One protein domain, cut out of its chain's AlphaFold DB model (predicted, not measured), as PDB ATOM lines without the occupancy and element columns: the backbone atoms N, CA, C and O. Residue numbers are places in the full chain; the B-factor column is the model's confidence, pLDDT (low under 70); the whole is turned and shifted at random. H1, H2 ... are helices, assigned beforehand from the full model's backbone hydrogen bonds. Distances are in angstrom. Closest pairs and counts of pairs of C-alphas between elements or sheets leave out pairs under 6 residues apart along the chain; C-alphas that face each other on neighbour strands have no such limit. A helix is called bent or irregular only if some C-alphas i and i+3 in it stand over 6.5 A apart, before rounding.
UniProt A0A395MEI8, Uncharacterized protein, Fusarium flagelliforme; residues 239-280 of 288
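This is residues 239 to 280 of the 288 residues of an uncharacterized protein of Fusarium flagelliforme (UniProt A0A395MEI8). Four short helices are strung round a small elongated body: H2 and H3 fold back on each other at one end, H4 sits toward the other end, and H1 lies to one side of H3 and H4. A long stretch, residues 243 to 253, runs back from H1 and then along the length to H2, and on this way residues 249 to 250 pair with residues 270 to 271 of the loop between H3 and H4. The printed part has 42 residues, with four named helices in the order H1, H2, H3, H4 and no named strand; the class is all helix. It is compact, with a radius of gyration of the C-alphas of 9.7 A, and spans 29 by 18 by 13 A.

H1, residues 239 to 242, touches no helix. It is close to but not clearly touching H3, residues 261 to 266; their closest C-alphas, of Glu 240 and Leu 263, are 7.9 A apart. H1 is also close to but not clearly touching H4, residues 272 to 276, where the closest C-alphas, of Ile 242 and Thr 272, are 7.9 A apart. H2, residues 254 to 259, is apart from H1 and from H4. H2 and H3 touch only at the corner by their link, and their closest C-alphas, of Ala 257 and Glu 264, are 4.9 A apart. They run opposite ways at a shallow tilt of 24 degrees. H3 and H4 are near each other, with 5 pairs of C-alphas within 10 A and the closest at 8.1 A. The short pairing of residues 249 to 250 with residues 270 to 271 is antiparallel. In H2 and H4 every O i to N i+4 pair is within hydrogen-bond range; in H3 it is 0 of 2, beside 2 of 3 O i to N i+3 pairs, and H1 is too short for an O i to N i+4 pair.

H1 begins at C-alpha 239, at (-44.319, 6.867, 31.563), and is 5.0 A from first to last C-alpha. H2, from Ala 254 at (-49.905, -1.733, 40.348) to Ala 259, is 8.8 A long. H3, from Pro 261 to Phe 266, is 10.1 A long and irregular: C-alphas 262 and 265 are 7.3 A apart. H4, from Thr 272, is 6.1 A long and ends at C-alpha 276, at (-43.994, -2.129, 19.994).

The two C-alphas farthest apart, of Leu 255 and Glu 279, are 29.7 A apart. The printed part has no cut. The link from H1 to H2 is long, with 11 residues; those from H2 to H3 and from H3 to H4 are tight. The mean pLDDT of the printed part is 90.6, and residues 279 to 280 are under 70.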
ATOM      1  N   ASP A 239     -44.175   8.279  31.960       92.38
ATOM      2  CA  ASP A 239     -44.319   6.867  31.563       92.38
ATOM      3  C   ASP A 239     -45.121   6.714  30.256       92.38
ATOM      4  O   ASP A 239     -44.856   5.805  29.469       92.38
ATOM      5  N   GLU A 240     -46.085   7.611  30.015       92.81
ATOM      6  CA  GLU A 240     -46.916   7.631  28.805       92.81
ATOM      7  C   GLU A 240     -46.113   7.970  27.551       92.81
ATOM      8  O   GLU A 240     -46.352   7.401  26.486       92.81
ATOM      9  N   ASP A 241     -45.155   8.882  27.678       94.81
ATOM     10  CA  ASP A 241     -44.273   9.240  26.575       94.81
ATOM     11  C   ASP A 241     -43.235   8.136  26.364       94.81
ATOM     12  O   ASP A 241     -43.010   7.692  25.239       94.81
ATOM     13  N   ILE A 242     -42.642   7.638  27.455       95.25
ATOM     14  CA  ILE A 242     -41.588   6.621  27.411       95.25
ATOM     15  C   ILE A 242     -42.104   5.324  26.784       95.25
ATOM     16  O   ILE A 242     -41.375   4.716  26.002       95.25
ATOM     17  N   MET A 243     -43.351   4.910  27.050       94.94
ATOM     18  CA  MET A 243     -43.885   3.648  26.511       94.94
ATOM     19  C   MET A 243     -43.972   3.615  24.978       94.94
ATOM     20  O   MET A 243     -44.071   2.533  24.404       94.94
ATOM     21  N   GLN A 244     -43.948   4.779  24.322       95.44
ATOM     22  CA  GLN A 244     -43.992   4.915  22.862       95.44
ATOM     23  C   GLN A 244     -42.594   5.006  22.231       95.44
ATOM     24  O   GLN A 244     -42.473   5.091  21.009       95.44
ATOM     25  N   ILE A 245     -41.535   5.017  23.043       95.94
ATOM     26  CA  ILE A 245     -40.154   5.180  22.591       95.94
ATOM     27  C   ILE A 245     -39.465   3.812  22.635       95.94
ATOM     28  O   ILE A 245     -39.458   3.176  23.692       95.94
ATOM     29  N   PRO A 246     -38.854   3.345  21.533       96.44
ATOM     30  CA  PRO A 246     -38.151   2.069  21.513       96.44
ATOM     31  C   PRO A 246     -36.899   2.086  22.403       96.44
ATOM     32  O   PRO A 246     -36.369   3.142  22.767       96.44
ATOM     33  N   ARG A 247     -36.387   0.899  22.729       96.19
ATOM     34  CA  ARG A 247     -35.183   0.673  23.541       96.19
ATOM     35  C   ARG A 247     -35.272   1.348  24.909       96.19
ATOM     36  O   ARG A 247     -34.325   2.021  25.334       96.19
ATOM     37  N   ARG A 248     -36.425   1.228  25.573       96.88
ATOM     38  CA  ARG A 248     -36.686   1.707  26.940       96.88
ATOM     39  C   ARG A 248     -37.148   0.575  27.832       96.88
ATOM     40  O   ARG A 248     -37.739  -0.396  27.374       96.88
ATOM     41  N   TYR A 249     -36.868   0.713  29.119       95.69
ATOM     42  CA  TYR A 249     -37.421  -0.145  30.160       95.69
ATOM     43  C   TYR A 249     -38.399   0.665  31.005       95.69
ATOM     44  O   TYR A 249     -38.039   1.741  31.480       95.69
ATOM     45  N   LEU A 250     -39.600   0.144  31.231       93.31
ATOM     46  CA  LEU A 250     -40.587   0.743  32.123       93.31
ATOM     47  C   LEU A 250     -41.006  -0.247  33.189       93.31
ATOM     48  O   LEU A 250     -41.223  -1.423  32.911       93.31
ATOM     49  N   GLU A 251     -41.170   0.260  34.404       91.12
ATOM     50  CA  GLU A 251     -41.767  -0.483  35.497       91.12
ATOM     51  C   GLU A 251     -42.644   0.435  36.333       91.12
ATOM     52  O   GLU A 251     -42.156   1.391  36.933       91.12
ATOM     53  N   VAL A 252     -43.935   0.126  36.382       88.62
ATOM     54  CA  VAL A 252     -44.934   0.962  37.050       88.62
ATOM     55  C   VAL A 252     -45.527   0.237  38.245       88.62
ATOM     56  O   VAL A 252     -45.613  -0.988  38.283       88.62
ATOM     57  N   THR A 253     -45.995   0.984  39.240       88.81
ATOM     58  CA  THR A 253     -46.700   0.365  40.364       88.81
ATOM     59  C   THR A 253     -48.066  -0.163  39.921       88.81
ATOM     60  O   THR A 253     -48.727   0.408  39.050       88.81
ATOM     61  N   ALA A 254     -48.553  -1.218  40.583       89.12
ATOM     62  CA  ALA A 254     -49.905  -1.733  40.348       89.12
ATOM     63  C   ALA A 254     -50.991  -0.660  40.568       89.12
ATOM     64  O   ALA A 254     -52.019  -0.662  39.893       89.12
ATOM     65  N   LEU A 255     -50.756   0.286  41.486       89.81
ATOM     66  CA  LEU A 255     -51.652   1.419  41.711       89.81
ATOM     67  C   LEU A 255     -51.701   2.350  40.490       89.81
ATOM     68  O   LEU A 255     -52.792   2.728  40.062       89.81
ATOM     69  N   LYS A 256     -50.540   2.676  39.908       87.44
ATOM     70  CA  LYS A 256     -50.434   3.509  38.699       87.44
ATOM     71  C   LYS A 256     -51.084   2.821  37.500       87.44
ATOM     72  O   LYS A 256     -51.905   3.438  36.828       87.44
ATOM     73  N   ALA A 257     -50.830   1.526  37.307       90.38
ATOM     74  CA  ALA A 257     -51.477   0.731  36.261       90.38
ATOM     75  C   ALA A 257     -53.004   0.647  36.426       90.38
ATOM     76  O   ALA A 257     -53.737   0.723  35.447       90.38
ATOM     77  N   LYS A 258     -53.517   0.572  37.662       92.00
ATOM     78  CA  LYS A 258     -54.967   0.614  37.910       92.00
ATOM     79  C   LYS A 258     -55.595   1.945  37.478       92.00
ATOM     80  O   LYS A 258     -56.737   1.957  37.025       92.00
ATOM     81  N   ALA A 259     -54.872   3.054  37.631       92.44
ATOM     82  CA  ALA A 259     -55.315   4.370  37.173       92.44
ATOM     83  C   ALA A 259     -55.138   4.561  35.656       92.44
ATOM     84  O   ALA A 259     -55.915   5.285  35.035       92.44
ATOM     85  N   LYS A 260     -54.135   3.906  35.063       92.06
ATOM     86  CA  LYS A 260     -53.778   3.987  33.642       92.06
ATOM     87  C   LYS A 260     -53.634   2.573  33.058       92.06
ATOM     88  O   LYS A 260     -52.517   2.064  32.973       92.06
ATOM     89  N   PRO A 261     -54.746   1.931  32.641       90.62
ATOM     90  CA  PRO A 261     -54.755   0.512  32.262       90.62
ATOM     91  C   PRO A 261     -53.804   0.138  31.120       90.62
ATOM     92  O   PRO A 261     -53.305  -0.977  31.072       90.62
ATOM     93  N   TYR A 262     -53.491   1.071  30.218       89.94
ATOM     94  CA  TYR A 262     -52.532   0.828  29.134       89.94
ATOM     95  C   TYR A 262     -51.080   0.637  29.622       89.94
ATOM     96  O   TYR A 262     -50.244   0.183  28.848       89.94
ATOM     97  N   LEU A 263     -50.776   0.934  30.892       92.06
ATOM     98  CA  LEU A 263     -49.480   0.649  31.522       92.06
ATOM     99  C   LEU A 263     -49.441  -0.715  32.234       92.06
ATOM    100  O   LEU A 263     -48.413  -1.071  32.806       92.06
ATOM    101  N   GLU A 264     -50.530  -1.494  32.222       92.81
ATOM    102  CA  GLU A 264     -50.623  -2.774  32.944       92.81
ATOM    103  C   GLU A 264     -49.515  -3.764  32.549       92.81
ATOM    104  O   GLU A 264     -48.980  -4.473  33.404       92.81
ATOM    105  N   THR A 265     -49.084  -3.736  31.286       92.00
ATOM    106  CA  THR A 265     -47.984  -4.574  30.789       92.00
ATOM    107  C   THR A 265     -46.637  -4.303  31.475       92.00
ATOM    108  O   THR A 265     -45.749  -5.149  31.410       92.00
ATOM    109  N   PHE A 266     -46.473  -3.160  32.149       93.25
ATOM    110  CA  PHE A 266     -45.225  -2.749  32.798       93.25
ATOM    111  C   PHE A 266     -45.240  -2.928  34.324       93.25
ATOM    112  O   PHE A 266     -44.285  -2.543  34.990       93.25
ATOM    113  N   VAL A 267     -46.275  -3.532  34.923       90.19
ATOM    114  CA  VAL A 267     -46.370  -3.687  36.397       90.19
ATOM    115  C   VAL A 267     -45.213  -4.499  36.995       90.19
ATOM    116  O   VAL A 267     -44.859  -4.323  38.158       90.19
ATOM    117  N   LYS A 268     -44.613  -5.398  36.210       88.25
ATOM    118  CA  LYS A 268     -43.459  -6.220  36.617       88.25
ATOM    119  C   LYS A 268     -42.164  -5.834  35.909       88.25
ATOM    120  O   LYS A 268     -41.203  -6.598  35.945       88.25
ATOM    121  N   GLY A 269     -42.155  -4.675  35.263       91.12
ATOM    122  CA  GLY A 269     -41.081  -4.301  34.366       91.12
ATOM    123  C   GLY A 269     -41.269  -4.894  32.977       91.12
ATOM    124  O   GLY A 269     -41.738  -6.021  32.824       91.12
ATOM    125  N   GLY A 270     -40.889  -4.137  31.957       92.94
ATOM    126  CA  GLY A 270     -40.917  -4.587  30.572       92.94
ATOM    127  C   GLY A 270     -40.146  -3.640  29.664       92.94
ATOM    128  O   GLY A 270     -39.906  -2.483  30.017       92.94
ATOM    129  N   TYR A 271     -39.756  -4.146  28.498       94.94
ATOM    130  CA  TYR A 271     -39.127  -3.347  27.456       94.94
ATOM    131  C   TYR A 271     -40.194  -2.813  26.508       94.94
ATOM    132  O   TYR A 271     -41.169  -3.498  26.191       94.94
ATOM    133  N   THR A 272     -40.018  -1.581  26.053       95.06
ATOM    134  CA  THR A 272     -40.944  -0.957  25.107       95.06
ATOM    135  C   THR A 272     -40.890  -1.608  23.735       95.06
ATOM    136  O   THR A 272     -41.920  -1.698  23.083       95.06
ATOM    137  N   ASP A 273     -39.750  -2.168  23.335       92.19
ATOM    138  CA  ASP A 273     -39.625  -2.916  22.079       92.19
ATOM    139  C   ASP A 273     -40.570  -4.119  22.030       92.19
ATOM    140  O   ASP A 273     -41.259  -4.313  21.030       92.19
ATOM    141  N   THR A 274     -40.705  -4.859  23.139       88.50
ATOM    142  CA  THR A 274     -41.656  -5.975  23.248       88.50
ATOM    143  C   THR A 274     -43.098  -5.508  23.039       88.50
ATOM    144  O   THR A 274     -43.880  -6.185  22.376       88.50
ATOM    145  N   LEU A 275     -43.456  -4.340  23.585       88.00
ATOM    146  CA  LEU A 275     -44.783  -3.748  23.401       88.00
ATOM    147  C   LEU A 275     -44.997  -3.264  21.958       88.00
ATOM    148  O   LEU A 275     -46.090  -3.412  21.414       88.00
ATOM    149  N   LEU A 276     -43.964  -2.686  21.348       88.31
ATOM    150  CA  LEU A 276     -43.994  -2.129  19.994       88.31
ATOM    151  C   LEU A 276     -43.831  -3.199  18.900       88.31
ATOM    152  O   LEU A 276     -43.934  -2.875  17.717       88.31
ATOM    153  N   GLY A 277     -43.607  -4.463  19.275       86.75
ATOM    154  CA  GLY A 277     -43.396  -5.566  18.337       86.75
ATOM    155  C   GLY A 277     -42.092  -5.440  17.548       86.75
ATOM    156  O   GLY A 277     -42.032  -5.877  16.402       86.75
ATOM    157  N   LEU A 278     -41.076  -4.808  18.135       83.19
ATOM    158  CA  LEU A 278     -39.749  -4.681  17.541       83.19
ATOM    159  C   LEU A 278     -38.913  -5.886  17.976       83.19
ATOM    160  O   LEU A 278     -38.780  -6.147  19.171       83.19
ATOM    161  N   GLU A 279     -38.395  -6.646  17.009       69.31
ATOM    162  CA  GLU A 279     -37.486  -7.758  17.292       69.31
ATOM    163  C   GLU A 279     -36.196  -7.213  17.921       69.31
ATOM    164  O   GLU A 279     -35.612  -6.239  17.437       69.31
ATOM    165  N   GLU A 280     -35.775  -7.821  19.031       62.94
ATOM    166  CA  GLU A 280     -34.507  -7.502  19.675       62.94
ATOM    167  C   GLU A 280     -33.383  -7.934  18.722       62.94
ATOM    168  O   GLU A 280     -33.139  -9.123  18.540       62.94
TER     169      GLU A 280